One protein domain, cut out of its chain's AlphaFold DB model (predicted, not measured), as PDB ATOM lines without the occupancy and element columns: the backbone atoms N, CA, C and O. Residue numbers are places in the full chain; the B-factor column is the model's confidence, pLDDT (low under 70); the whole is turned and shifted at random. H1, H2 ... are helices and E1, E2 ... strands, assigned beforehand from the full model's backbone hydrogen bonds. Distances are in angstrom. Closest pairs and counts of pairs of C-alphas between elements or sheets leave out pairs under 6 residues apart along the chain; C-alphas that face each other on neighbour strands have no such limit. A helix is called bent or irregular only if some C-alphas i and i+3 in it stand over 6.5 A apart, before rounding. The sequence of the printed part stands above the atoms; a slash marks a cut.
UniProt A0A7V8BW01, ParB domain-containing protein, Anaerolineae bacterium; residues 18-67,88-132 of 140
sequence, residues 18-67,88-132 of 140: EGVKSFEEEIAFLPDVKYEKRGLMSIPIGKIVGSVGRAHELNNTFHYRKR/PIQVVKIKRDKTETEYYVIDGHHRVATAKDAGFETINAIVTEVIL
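This is residues 18 to 67 and 88 to 132 of the 140 residues of the protein "ParB domain-containing protein" of Anaerolineae bacterium (UniProt A0A7V8BW01). What would one see first? One strongly twisted sheet of five strands makes the core, with its long strands E1 and E5 sharply bent; the short helix H1 covers E4, and H2 sits beside the strands, far from H1. What is it built of? The printed part has 95 residues with two named helices and five named strands, in the order H1 E1 E2 E3 E4 H2 E5; the sheet, E1 E5 E3 E4 E2, is mixed, and so is the class, helices and strands. How large is it? It is compact, with a radius of gyration of the C-alphas of 12.7 A, and spans 35 by 26 by 21 A.

Where do the first elements lie? H1 is residues 23 to 27, beginning at C-alpha 23 at (-27.690, 1.762, 18.997). E1, residues 34 to 44, is 23.0 A long and bends by 92 degrees at residue 40; E2 is residues 48 to 51. What follows the cut? E3, residues 89 to 95, is 18.7 A long, and E4, residues 101 to 107, is 18.5 A. H2, residues 109 to 117, is 12.2 A long. E5, residues 122 to 131, is 23.1 A long, bends by 76 degrees at residue 125 and ends at C-alpha 131 at (-21.618, 12.652, 13.821).

How do the strands pair? Edge strand E1 is antiparallel to E5 at 161 degrees, with N 36 and O 129 2.8 A apart; E5 is parallel to E3 at 48 degrees, with N 93 and O 128 2.8 A apart. E3 and E4 form a hairpin, antiparallel at 151 degrees, with N 92 and O 104 2.8 A apart. E4 is parallel to edge strand E2 at 44 degrees, with N 105 and O 50 2.9 A apart. Where are the helices? H1 is on the sheet over E4 at a height of 9.5 A; its closest C-alphas to E2 are those of Phe 23 and Ser 51, 5.9 A apart. H2 is on the sheet at a height of 8.5 A, over none of the strands; the C-alphas of Ile 89 and Arg 111, its closest to E3, are 7.3 A apart. In H1 and H2 every O i to N i+4 pair is within hydrogen-bond range.

Where is the cut? Residues 68 to 87 are not printed, and C-alphas 67 and 88 are 22.7 A apart. Which stretches have no named element? Residues 52 to 67 have none, while residues 21 to 22 pair with residues 50 to 51 of E2, parallel. Where is confidence low? Residues 18 and 67 are under 70; the mean pLDDT of the printed part is 90.0.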
ATOM      1  N   GLU A  18     -42.424  -3.832  22.626       68.88
ATOM      2  CA  GLU A  18     -41.149  -3.520  21.949       68.88
ATOM      3  C   GLU A  18     -40.140  -2.998  22.980       68.88
ATOM      4  O   GLU A  18     -40.443  -2.155  23.827       68.88
ATOM      5  N   GLY A  19     -38.930  -3.556  22.963       83.25
ATOM      6  CA  GLY A  19     -37.836  -3.116  23.827       83.25
ATOM      7  C   GLY A  19     -37.369  -1.698  23.490       83.25
ATOM      8  O   GLY A  19     -37.954  -0.993  22.671       83.25
ATOM      9  N   VAL A  20     -36.284  -1.262  24.123       92.12
ATOM     10  CA  VAL A  20     -35.630  -0.005  23.723       92.12
ATOM     11  C   VAL A  20     -34.883  -0.190  22.396       92.12
ATOM     12  O   VAL A  20     -34.507  -1.311  22.053       92.12
ATOM     13  N   LYS A  21     -34.613   0.900  21.667       93.94
ATOM     14  CA  LYS A  21     -33.830   0.848  20.420       93.94
ATOM     15  C   LYS A  21     -32.394   0.361  20.669       93.94
ATOM     16  O   LYS A  21     -31.786   0.708  21.686       93.94
ATOM     17  N   SER A  22     -31.838  -0.391  19.722       93.81
ATOM     18  CA  SER A  22     -30.433  -0.817  19.715       93.81
ATOM     19  C   SER A  22     -29.576   0.205  18.978       93.81
ATOM     20  O   SER A  22     -29.816   0.477  17.808       93.81
ATOM     21  N   PHE A  23     -28.585   0.797  19.645       92.94
ATOM     22  CA  PHE A  23     -27.690   1.762  18.997       92.94
ATOM     23  C   PHE A  23     -26.885   1.114  17.864       92.94
ATOM     24  O   PHE A  23     -26.698   1.717  16.814       92.94
ATOM     25  N   GLU A  24     -26.432  -0.122  18.062       91.19
ATOM     26  CA  GLU A  24     -25.623  -0.855  17.092       91.19
ATOM     27  C   GLU A  24     -26.382  -1.112  15.790       91.19
ATOM     28  O   GLU A  24     -25.812  -0.954  14.715       91.19
ATOM     29  N   GLU A  25     -27.668  -1.458  15.879       90.94
ATOM     30  CA  GLU A  25     -28.528  -1.649  14.703       90.94
ATOM     31  C   GLU A  25     -28.721  -0.337  13.932       90.94
ATOM     32  O   GLU A  25     -28.740  -0.337  12.704       90.94
ATOM     33  N   GLU A  26     -28.798   0.788  14.646       88.69
ATOM     34  CA  GLU A  26     -29.013   2.119  14.066       88.69
ATOM     35  C   GLU A  26     -27.811   2.625  13.270       88.69
ATOM     36  O   GLU A  26     -27.978   3.344  12.286       88.69
ATOM     37  N   ILE A  27     -26.597   2.249  13.679       87.69
ATOM     38  CA  ILE A  27     -25.364   2.651  12.992       87.69
ATOM     39  C   ILE A  27     -24.788   1.561  12.081       87.69
ATOM     40  O   ILE A  27     -23.811   1.824  11.385       87.69
ATOM     41  N   ALA A  28     -25.372   0.357  12.053       87.31
ATOM     42  CA  ALA A  28     -24.806  -0.821  11.382       87.31
ATOM     43  C   ALA A  28     -24.502  -0.609   9.890       87.31
ATOM     44  O   ALA A  28     -23.560  -1.194   9.359       87.31
ATOM     45  N   PHE A  29     -25.299   0.223   9.216       82.50
ATOM     46  CA  PHE A  29     -25.197   0.471   7.776       82.50
ATOM     47  C   PHE A  29     -24.566   1.823   7.430       82.50
ATOM     48  O   PHE A  29     -24.509   2.182   6.255       82.50
ATOM     49  N   LEU A  30     -24.114   2.586   8.427       81.62
ATOM     50  CA  LEU A  30     -23.585   3.930   8.217       81.62
ATOM     51  C   LEU A  30     -22.056   3.873   8.088       81.62
ATOM     52  O   LEU A  30     -21.378   3.455   9.031       81.62
ATOM     53  N   PRO A  31     -21.486   4.276   6.939       77.56
ATOM     54  CA  PRO A  31     -20.042   4.381   6.801       77.56
ATOM     55  C   PRO A  31     -19.505   5.590   7.590       77.56
ATOM     56  O   PRO A  31     -20.161   6.623   7.677       77.56
ATOM     57  N   ASP A  32     -18.291   5.460   8.131       82.56
ATOM     58  CA  ASP A  32     -17.494   6.551   8.728       82.56
ATOM     59  C   ASP A  32     -18.176   7.348   9.862       82.56
ATOM     60  O   ASP A  32     -18.219   8.578   9.877       82.56
ATOM     61  N   VAL A  33     -18.701   6.633  10.858       85.88
ATOM     62  CA  VAL A  33     -19.284   7.241  12.061       85.88
ATOM     63  C   VAL A  33     -18.190   7.840  12.952       85.88
ATOM     64  O   VAL A  33     -17.303   7.127  13.430       85.88
ATOM     65  N   LYS A  34     -18.282   9.145  13.244       90.69
ATOM     66  CA  LYS A  34     -17.341   9.849  14.135       90.69
ATOM     67  C   LYS A  34     -17.963  10.119  15.498       90.69
ATOM     68  O   LYS A  34     -19.162  10.352  15.614       90.69
ATOM     69  N   TYR A  35     -17.124  10.131  16.531       93.25
ATOM     70  CA  TYR A  35     -17.541  10.355  17.915       93.25
ATOM     71  C   TYR A  35     -16.886  11.618  18.475       93.25
ATOM     72  O   TYR A  35     -15.661  11.729  18.506       93.25
ATOM     73  N   GLU A  36     -17.695  12.541  18.984       95.56
ATOM     74  CA  GLU A  36     -17.247  13.780  19.617       95.56
ATOM     75  C   GLU A  36     -17.710  13.861  21.071       95.56
ATOM     76  O   GLU A  36     -18.891  13.723  21.390       95.56
ATOM     77  N   LYS A  37     -16.788  14.145  21.993       95.81
ATOM     78  CA  LYS A  37     -17.145  14.347  23.404       95.81
ATOM     79  C   LYS A  37     -17.832  15.703  23.577       95.81
ATOM     80  O   LYS A  37     -17.258  16.734  23.242       95.81
ATOM     81  N   ARG A  38     -19.035  15.707  24.157       96.38
ATOM     82  CA  ARG A  38     -19.766  16.928  24.547       96.38
ATOM     83  C   ARG A  38     -19.697  17.218  26.044       96.38
ATOM     84  O   ARG A  38     -19.860  18.365  26.440       96.38
ATOM     85  N   GLY A  39     -19.382  16.213  26.862       94.44
ATOM     86  CA  GLY A  39     -19.178  16.382  28.301       94.44
ATOM     87  C   GLY A  39     -20.480  16.338  29.102       94.44
ATOM     88  O   GLY A  39     -21.457  15.732  28.667       94.44
ATOM     89  N   LEU A  40     -20.469  16.922  30.303       96.25
ATOM     90  CA  LEU A  40     -21.600  16.895  31.232       96.25
ATOM     91  C   LEU A  40     -22.717  17.846  30.776       96.25
ATOM     92  O   LEU A  40     -22.485  19.038  30.597       96.25
ATOM     93  N   MET A  41     -23.933  17.326  30.635       95.38
ATOM     94  CA  MET A  41     -25.118  18.069  30.210       95.38
ATOM     95  C   MET A  41     -26.362  17.570  30.950       95.38
ATOM     96  O   MET A  41     -26.468  16.384  31.253       95.38
ATOM     97  N   SER A  42     -27.336  18.451  31.181       95.25
ATOM     98  CA  SER A  42     -28.697  18.027  31.527       95.25
ATOM     99  C   SER A  42     -29.465  17.739  30.237       95.25
ATOM    100  O   SER A  42     -29.502  18.586  29.341       95.25
ATOM    101  N   ILE A  43     -30.029  16.537  30.109       95.62
ATOM    102  CA  ILE A  43     -30.732  16.085  28.900       95.62
ATOM    103  C   ILE A  43     -32.180  15.691  29.213       95.62
ATOM    104  O   ILE A  43     -32.451  15.194  30.309       95.62
ATOM    105  N   PRO A  44     -33.120  15.865  28.267       95.62
ATOM    106  CA  PRO A  44     -34.507  15.455  28.459       95.62
ATOM    107  C   PRO A  44     -34.640  13.928  28.470       95.62
ATOM    108  O   PRO A  44     -34.249  13.252  27.515       95.62
ATOM    109  N   ILE A  45     -35.259  13.385  29.519       94.06
ATOM    110  CA  ILE A  45     -35.456  11.936  29.693       94.06
ATOM    111  C   ILE A  45     -36.344  11.357  28.583       94.06
ATOM    112  O   ILE A  45     -36.127  10.231  28.135       94.06
ATOM    113  N   GLY A  46     -37.304  12.145  28.087       93.00
ATOM    114  CA  GLY A  46     -38.179  11.757  26.977       93.00
ATOM    115  C   GLY A  46     -37.445  11.498  25.655       93.00
ATOM    116  O   GLY A  46     -37.967  10.775  24.817       93.00
ATOM    117  N   LYS A  47     -36.223  12.024  25.480       95.19
ATOM    118  CA  LYS A  47     -35.390  11.764  24.292       95.19
ATOM    119  C   LYS A  47     -34.458  10.556  24.462       95.19
ATOM    120  O   LYS A  47     -33.680  10.256  23.561       95.19
ATOM    121  N   ILE A  48     -34.505   9.867  25.606       96.00
ATOM    122  CA  ILE A  48     -33.747   8.635  25.842       96.00
ATOM    123  C   ILE A  48     -34.567   7.451  25.321       96.00
ATOM    124  O   ILE A  48     -35.568   7.054  25.931       96.00
ATOM    125  N   VAL A  49     -34.125   6.907  24.186       94.94
ATOM    126  CA  VAL A  49     -34.895   5.965  23.353       94.94
ATOM    127  C   VAL A  49     -34.272   4.575  23.256       94.94
ATOM    128  O   VAL A  49     -34.957   3.623  22.884       94.94
ATOM    129  N   GLY A  50     -32.984   4.442  23.578       95.19
ATOM    130  CA  GLY A  50     -32.244   3.219  23.298       95.19
ATOM    131  C   GLY A  50     -31.098   2.917  24.249       95.19
ATOM    132  O   GLY A  50     -30.791   3.676  25.170       95.19
ATOM    133  N   SER A  51     -30.440   1.795  23.991       96.06
ATOM    134  CA  SER A  51     -29.236   1.349  24.681       96.06
ATOM    135  C   SER A  51     -28.134   1.040  23.682       96.06
ATOM    136  O   SER A  51     -28.395   0.508  22.609       96.06
ATOM    137  N   VAL A  52     -26.899   1.272  24.111       94.94
ATOM    138  CA  VAL A  52     -25.705   0.666  23.522       94.94
ATOM    139  C   VAL A  52     -25.527  -0.714  24.166       94.94
ATOM    140  O   VAL A  52     -25.509  -0.825  25.395       94.94
ATOM    141  N   GLY A  53     -25.527  -1.780  23.370       88.69
ATOM    142  CA  GLY A  53     -25.166  -3.153  23.752       88.69
ATOM    143  C   GLY A  53     -26.181  -3.963  24.571       88.69
ATOM    144  O   GLY A  53     -26.053  -5.182  24.650       88.69
ATOM    145  N   ARG A  54     -27.194  -3.334  25.186       90.00
ATOM    146  CA  ARG A  54     -28.153  -4.006  26.099       90.00
ATOM    147  C   ARG A  54     -29.623  -3.862  25.718       90.00
ATOM    148  O   ARG A  54     -30.493  -4.203  26.513       90.00
ATOM    149  N   ALA A  55     -29.930  -3.377  24.518       89.69
ATOM    150  CA  ALA A  55     -31.309  -3.092  24.117       89.69
ATOM    151  C   ALA A  55     -32.250  -4.307  24.247       89.69
ATOM    152  O   ALA A  55     -33.348  -4.191  24.788       89.69
ATOM    153  N   HIS A  56     -31.772  -5.494  23.863       87.62
ATOM    154  CA  HIS A  56     -32.518  -6.755  23.918       87.62
ATOM    155  C   HIS A  56     -32.870  -7.230  25.343       87.62
ATOM    156  O   HIS A  56     -33.787  -8.037  25.525       87.62
ATOM    157  N   GLU A  57     -32.163  -6.738  26.365       87.81
ATOM    158  CA  GLU A  57     -32.402  -7.089  27.768       87.81
ATOM    159  C   GLU A  57     -33.450  -6.188  28.437       87.81
ATOM    160  O   GLU A  57     -33.911  -6.504  29.537       87.81
ATOM    161  N   LEU A  58     -33.825  -5.076  27.797       87.00
ATOM    162  CA  LEU A  58     -34.594  -3.989  28.398       87.00
ATOM    163  C   LEU A  58     -36.016  -3.917  27.831       87.00
ATOM    164  O   LEU A  58     -36.263  -4.171  26.654       87.00
ATOM    165  N   ASN A  59     -36.975  -3.546  28.674       87.19
ATOM    166  CA  ASN A  59     -38.300  -3.122  28.223       87.19
ATOM    167  C   ASN A  59     -38.310  -1.620  27.873       87.19
ATOM    168  O   ASN A  59     -37.346  -0.905  28.145       87.19
ATOM    169  N   ASN A  60     -39.411  -1.122  27.314       86.19
ATOM    170  CA  ASN A  60     -39.590   0.289  26.934       86.19
ATOM    171  C   ASN A  60     -39.369   1.310  28.082       86.19
ATOM    172  O   ASN A  60     -39.035   2.472  27.838       86.19
ATOM    173  N   THR A  61     -39.494   0.878  29.339       85.44
ATOM    174  CA  THR A  61     -39.220   1.675  30.546       85.44
ATOM    175  C   THR A  61     -37.778   1.563  31.060       85.44
ATOM    176  O   THR A  61     -37.483   2.063  32.139       85.44
ATOM    177  N   PHE A  62     -36.857   0.960  30.297       88.56
ATOM    178  CA  PHE A  62     -35.450   0.732  30.680       88.56
ATOM    179  C   PHE A  62     -35.247  -0.226  31.870       88.56
ATOM    180  O   PHE A  62     -34.161  -0.283  32.451       88.56
ATOM    181  N   HIS A  63     -36.258  -1.029  32.209       86.12
ATOM    182  CA  HIS A  63     -36.139  -2.107  33.192       86.12
ATOM    183  C   HIS A  63     -35.658  -3.398  32.527       86.12
ATOM    184  O   HIS A  63     -36.072  -3.738  31.418       86.12
ATOM    185  N   TYR A  64     -34.796  -4.143  33.220       84.69
ATOM    186  CA  TYR A  64     -34.307  -5.435  32.739       84.69
ATOM    187  C   TYR A  64     -35.421  -6.482  32.781       84.69
ATOM    188  O   TYR A  64     -36.018  -6.722  33.827       84.69
ATOM    189  N   ARG A  65     -35.642  -7.175  31.662       81.31
ATOM    190  CA  ARG A  65     -36.720  -8.164  31.495       81.31
ATOM    191  C   ARG A  65     -36.548  -9.414  32.367       81.31
ATOM    192  O   ARG A  65     -37.533 -10.026  32.756       81.31
ATOM    193  N   LYS A  66     -35.303  -9.828  32.640       71.62
ATOM    194  CA  LYS A  66     -34.981 -11.129  33.268       71.62
ATOM    195  C   LYS A  66     -34.218 -11.040  34.594       71.62
ATOM    196  O   LYS A  66     -33.804 -12.070  35.119       71.62
ATOM    197  N   ARG A  67     -33.977  -9.840  35.137       64.25
ATOM    198  CA  ARG A  67     -33.106  -9.666  36.311       64.25
ATOM    199  C   ARG A  67     -33.918  -9.276  37.542       64.25
ATOM    200  O   ARG A  67     -34.615  -8.270  37.524       64.25
ATOM    201  N   PRO A  88     -23.896  11.191  37.064       92.38
ATOM    202  CA  PRO A  88     -24.415  11.343  35.715       92.38
ATOM    203  C   PRO A  88     -24.440  10.000  34.976       92.38
ATOM    204  O   PRO A  88     -23.568   9.147  35.153       92.38
ATOM    205  N   ILE A  89     -25.440   9.816  34.115       95.12
ATOM    206  CA  ILE A  89     -25.473   8.681  33.182       95.12
ATOM    207  C   ILE A  89     -24.460   8.892  32.051       95.12
ATOM    208  O   ILE A  89     -23.998  10.009  31.833       95.12
ATOM    209  N   GLN A  90     -24.125   7.848  31.298       97.06
ATOM    210  CA  GLN A  90     -23.320   7.987  30.080       97.06
ATOM    211  C   GLN A  90     -24.182   7.664  28.872       97.06
ATOM    212  O   GLN A  90     -24.834   6.617  28.843       97.06
ATOM    213  N   VAL A  91     -24.190   8.554  27.882       97.94
ATOM    214  CA  VAL A  91     -25.030   8.402  26.694       97.94
ATOM    215  C   VAL A  91     -24.279   8.716  25.413       97.94
ATOM    216  O   VAL A  91     -23.388   9.569  25.374       97.94
ATOM    217  N   VAL A  92     -24.725   8.067  24.347       96.94
ATOM    218  CA  VAL A  92     -24.479   8.496  22.978       96.94
ATOM    219  C   VAL A  92     -25.652   9.345  22.504       96.94
ATOM    220  O   VAL A  92     -26.808   9.000  22.740       96.94
ATOM    221  N   LYS A  93     -25.362  10.460  21.838       96.06
ATOM    222  CA  LYS A  93     -26.342  11.328  21.186       96.06
ATOM    223  C   LYS A  93     -26.289  11.110  19.678       96.06
ATOM    224  O   LYS A  93     -25.216  11.237  19.099       96.06
ATOM    225  N   ILE A  94     -27.443  10.891  19.056       92.44
ATOM    226  CA  ILE A  94     -27.616  10.930  17.599       92.44
ATOM    227  C   ILE A  94     -28.526  12.112  17.254       92.44
ATOM    228  O   ILE A  94     -29.569  12.305  17.882       92.44
ATOM    229  N   LYS A  95     -28.149  12.910  16.252       89.25
ATOM    230  CA  LYS A  95     -29.058  13.861  15.597       89.25
ATOM    231  C   LYS A  95     -29.625  13.203  14.343       89.25
ATOM    232  O   LYS A  95     -28.846  12.732  13.521       89.25
ATOM    233  N   ARG A  96     -30.953  13.149  14.213       79.88
ATOM    234  CA  ARG A  96     -31.622  12.579  13.025       79.88
ATOM    235  C   ARG A  96     -31.880  13.635  11.964       79.88
ATOM    236  O   ARG A  96     -31.633  13.400  10.790       79.88
ATOM    237  N   ASP A  97     -32.319  14.805  12.402       77.50
ATOM    238  CA  ASP A  97     -32.485  15.986  11.571       77.50
ATOM    239  C   ASP A  97     -32.122  17.250  12.380       77.50
ATOM    240  O   ASP A  97     -31.526  17.176  13.461       77.50
ATOM    241  N   LYS A  98     -32.456  18.438  11.859       72.50
ATOM    242  CA  LYS A  98     -32.175  19.724  12.528       72.50
ATOM    243  C   LYS A  98     -32.968  19.933  13.829       72.50
ATOM    244  O   LYS A  98     -32.631  20.824  14.606       72.50
ATOM    245  N   THR A  99     -34.011  19.146  14.068       76.94
ATOM    246  CA  THR A  99     -35.001  19.312  15.142       76.94
ATOM    247  C   THR A  99     -35.056  18.131  16.116       76.94
ATOM    248  O   THR A  99     -35.367  18.307  17.299       76.94
ATOM    249  N   GLU A 100     -34.689  16.938  15.659       86.38
ATOM    250  CA  GLU A 100     -34.815  15.685  16.380       86.38
ATOM    251  C   GLU A 100     -33.458  15.179  16.873       86.38
ATOM    252  O   GLU A 100     -32.427  15.189  16.195       86.38
ATOM    253  N   THR A 101     -33.445  14.759  18.133       91.44
ATOM    254  CA  THR A 101     -32.255  14.259  18.814       91.44
ATOM    255  C   THR A 101     -32.661  13.079  19.664       91.44
ATOM    256  O   THR A 101     -33.626  13.165  20.421       91.44
ATOM    257  N   GLU A 102     -31.877  12.022  19.578       95.19
ATOM    258  CA  GLU A 102     -32.075  10.788  20.315       95.19
ATOM    259  C   GLU A 102     -30.859  10.508  21.193       95.19
ATOM    260  O   GLU A 102     -29.717  10.809  20.830       95.19
ATOM    261  N   TYR A 103     -31.110   9.918  22.359       96.88
ATOM    262  CA  TYR A 103     -30.075   9.488  23.287       96.88
ATOM    263  C   TYR A 103     -30.149   7.982  23.528       96.88
ATOM    264  O   TYR A 103     -31.220   7.416  23.772       96.88
ATOM    265  N   TYR A 104     -28.975   7.360  23.519       96.75
ATOM    266  CA  TYR A 104     -28.765   5.937  23.733       96.75
ATOM    267  C   TYR A 104     -27.879   5.740  24.955       96.75
ATOM    268  O   TYR A 104     -26.806   6.328  25.059       96.75
ATOM    269  N   VAL A 105     -28.322   4.924  25.903       97.19
ATOM    270  CA  VAL A 105     -27.636   4.752  27.186       97.19
ATOM    271  C   VAL A 105     -26.476   3.771  27.045       97.19
ATOM    272  O   VAL A 105     -26.681   2.622  26.653       97.19
ATOM    273  N   ILE A 106     -25.273   4.217  27.409       95.31
ATOM    274  CA  ILE A 106     -24.083   3.370  27.586       95.31
ATOM    275  C   ILE A 106     -24.075   2.801  29.010       95.31
ATOM    276  O   ILE A 106     -23.946   1.593  29.207       95.31
ATOM    277  N   ASP A 107     -24.236   3.682  30.002       92.88
ATOM    278  CA  ASP A 107     -24.222   3.342  31.424       92.88
ATOM    279  C   ASP A 107     -25.294   4.117  32.198       92.88
ATOM    280  O   ASP A 107     -25.575   5.286  31.923       92.88
ATOM    281  N   GLY A 108     -25.861   3.469  33.217       91.44
ATOM    282  CA  GLY A 108     -26.882   4.055  34.078       91.44
ATOM    283  C   GLY A 108     -28.326   3.746  33.683       91.44
ATOM    284  O   GLY A 108     -29.211   4.509  34.061       91.44
ATOM    285  N   HIS A 109     -28.601   2.633  32.991       91.88
ATOM    286  CA  HIS A 109     -29.966   2.215  32.613       91.88
ATOM    287  C   HIS A 109     -30.945   2.213  33.788       91.88
ATOM    288  O   HIS A 109     -32.049   2.729  33.673       91.88
ATOM    289  N   HIS A 110     -30.515   1.731  34.956       87.25
ATOM    290  CA  HIS A 110     -31.339   1.754  36.167       87.25
ATOM    291  C   HIS A 110     -31.651   3.168  36.667       87.25
ATOM    292  O   HIS A 110     -32.741   3.399  37.185       87.25
ATOM    293  N   ARG A 111     -30.721   4.120  36.513       90.25
ATOM    294  CA  ARG A 111     -30.966   5.530  36.857       90.25
ATOM    295  C   ARG A 111     -31.974   6.142  35.889       90.25
ATOM    296  O   ARG A 111     -32.848   6.874  36.328       90.25
ATOM    297  N   VAL A 112     -31.904   5.788  34.604       92.00
ATOM    298  CA  VAL A 112     -32.912   6.188  33.607       92.00
ATOM    299  C   VAL A 112     -34.282   5.610  33.951       92.00
ATOM    300  O   VAL A 112     -35.246   6.367  33.992       92.00
ATOM    301  N   ALA A 113     -34.368   4.314  34.258       90.19
ATOM    302  CA  ALA A 113     -35.612   3.674  34.678       90.19
ATOM    303  C   ALA A 113     -36.193   4.350  35.932       90.19
ATOM    304  O   ALA A 113     -37.338   4.783  35.930       90.19
ATOM    305  N   THR A 114     -35.360   4.571  36.954       87.44
ATOM    306  CA  THR A 114     -35.764   5.251  38.197       87.44
ATOM    307  C   THR A 114     -36.241   6.679  37.945       87.44
ATOM    308  O   THR A 114     -37.240   7.103  38.516       87.44
ATOM    309  N   ALA A 115     -35.544   7.438  37.097       88.25
ATOM    310  CA  ALA A 115     -35.922   8.811  36.774       88.25
ATOM    311  C   ALA A 115     -37.234   8.873  35.974       88.25
ATOM    312  O   ALA A 115     -38.051   9.756  36.231       88.25
ATOM    313  N   LYS A 116     -37.467   7.914  35.062       88.75
ATOM    314  CA  LYS A 116     -38.755   7.745  34.368       88.75
ATOM    315  C   LYS A 116     -39.872   7.409  35.361       88.75
ATOM    316  O   LYS A 116     -40.898   8.082  35.353       88.75
ATOM    317  N   ASP A 117     -39.644   6.452  36.259       86.38
ATOM    318  CA  ASP A 117     -40.609   6.043  37.291       86.38
ATOM    319  C   ASP A 117     -40.910   7.165  38.300       86.38
ATOM    320  O   ASP A 117     -42.006   7.238  38.856       86.38
ATOM    321  N   ALA A 118     -39.934   8.040  38.559       85.19
ATOM    322  CA  ALA A 118     -40.076   9.217  39.413       85.19
ATOM    323  C   ALA A 118     -40.695  10.429  38.691       85.19
ATOM    324  O   ALA A 118     -40.973  11.434  39.343       85.19
ATOM    325  N   GLY A 119     -40.909  10.356  37.373       87.38
ATOM    326  CA  GLY A 119     -41.495  11.441  36.585       87.38
ATOM    327  C   GLY A 119     -40.573  12.647  36.387       87.38
ATOM    328  O   GLY A 119     -41.059  13.761  36.213       87.38
ATOM    329  N   PHE A 120     -39.252  12.463  36.435       87.69
ATOM    330  CA  PHE A 120     -38.315  13.549  36.150       87.69
ATOM    331  C   PHE A 120     -38.355  13.935  34.667       87.69
ATOM    332  O   PHE A 120     -38.473  13.084  33.783       87.69
ATOM    333  N   GLU A 121     -38.195  15.228  34.386       92.25
ATOM    334  CA  GLU A 121     -38.149  15.744  33.011       92.25
ATOM    335  C   GLU A 121     -36.748  15.631  32.402       92.25
ATOM    336  O   GLU A 121     -36.587  15.335  31.213       92.25
ATOM    337  N   THR A 122     -35.718  15.833  33.227       94.19
ATOM    338  CA  THR A 122     -34.314  15.863  32.803       94.19
ATOM    339  C   THR A 122     -33.411  15.024  33.699       94.19
ATOM    340  O   THR A 122     -33.695  14.843  34.883       94.19
ATOM    341  N   ILE A 123     -32.283  14.565  33.153       93.12
ATOM    342  CA  ILE A 123     -31.239  13.835  33.882       93.12
ATOM    343  C   ILE A 123     -29.847  14.317  33.466       93.12
ATOM    344  O   ILE A 123     -29.610  14.632  32.300       93.12
ATOM    345  N   ASN A 124     -28.913  14.356  34.418       94.81
ATOM    346  CA  ASN A 124     -27.515  14.676  34.134       94.81
ATOM    347  C   ASN A 124     -26.835  13.515  33.407       94.81
ATOM    348  O   ASN A 124     -26.899  12.369  33.855       94.81
ATOM    349  N   ALA A 125     -26.143  13.821  32.313       96.81
ATOM    350  CA  ALA A 125     -25.491  12.853  31.451       96.81
ATOM    351  C   ALA A 125     -24.130  13.354  30.956       96.81
ATOM    352  O   ALA A 125     -23.973  14.521  30.612       96.81
ATOM    353  N   ILE A 126     -23.156  12.454  30.862       97.69
ATOM    354  CA  ILE A 126     -21.947  12.641  30.063       97.69
ATOM    355  C   ILE A 126     -22.292  12.215  28.636       97.69
ATOM    356  O   ILE A 126     -22.611  11.050  28.387       97.69
ATOM    357  N   VAL A 127     -22.257  13.172  27.713       97.94
ATOM    358  CA  VAL A 127     -22.714  12.999  26.335       97.94
ATOM    359  C   VAL A 127     -21.524  12.829  25.392       97.94
ATOM    360  O   VAL A 127     -20.621  13.670  25.349       97.94
ATOM    361  N   THR A 128     -21.570  11.770  24.587       97.38
ATOM    362  CA  THR A 128     -20.750  11.603  23.381       97.38
ATOM    363  C   THR A 128     -21.667  11.717  22.171       97.38
ATOM    364  O   THR A 128     -22.614  10.952  22.040       97.38
ATOM    365  N   GLU A 129     -21.444  12.694  21.303       95.69
ATOM    366  CA  GLU A 129     -22.222  12.859  20.082       95.69
ATOM    367  C   GLU A 129     -21.640  12.019  18.954       95.69
ATOM    368  O   GLU A 129     -20.433  12.006  18.728       95.69
ATOM    369  N   VAL A 130     -22.528  11.332  18.251       93.19
ATOM    370  CA  VAL A 130     -22.232  10.668  16.995       93.19
ATOM    371  C   VAL A 130     -22.526  11.634  15.862       93.19
ATOM    372  O   VAL A 130     -23.648  12.126  15.727       93.19
ATOM    373  N   ILE A 131     -21.503  11.893  15.057       89.50
ATOM    374  CA  ILE A 131     -21.618  12.652  13.821       89.50
ATOM    375  C   ILE A 131     -21.880  11.643  12.712       89.50
ATOM    376  O   ILE A 131     -21.019  10.823  12.385       89.50
ATOM    377  N   LEU A 132     -23.110  11.675  12.204       83.44
ATOM    378  CA  LEU A 132     -23.501  10.919  11.027       83.44
ATOM    379  C   LEU A 132     -22.959  11.627   9.779       83.44
ATOM    380  O   LEU A 132     -22.878  12.857   9.793       83.44
TER     381      LEU A 132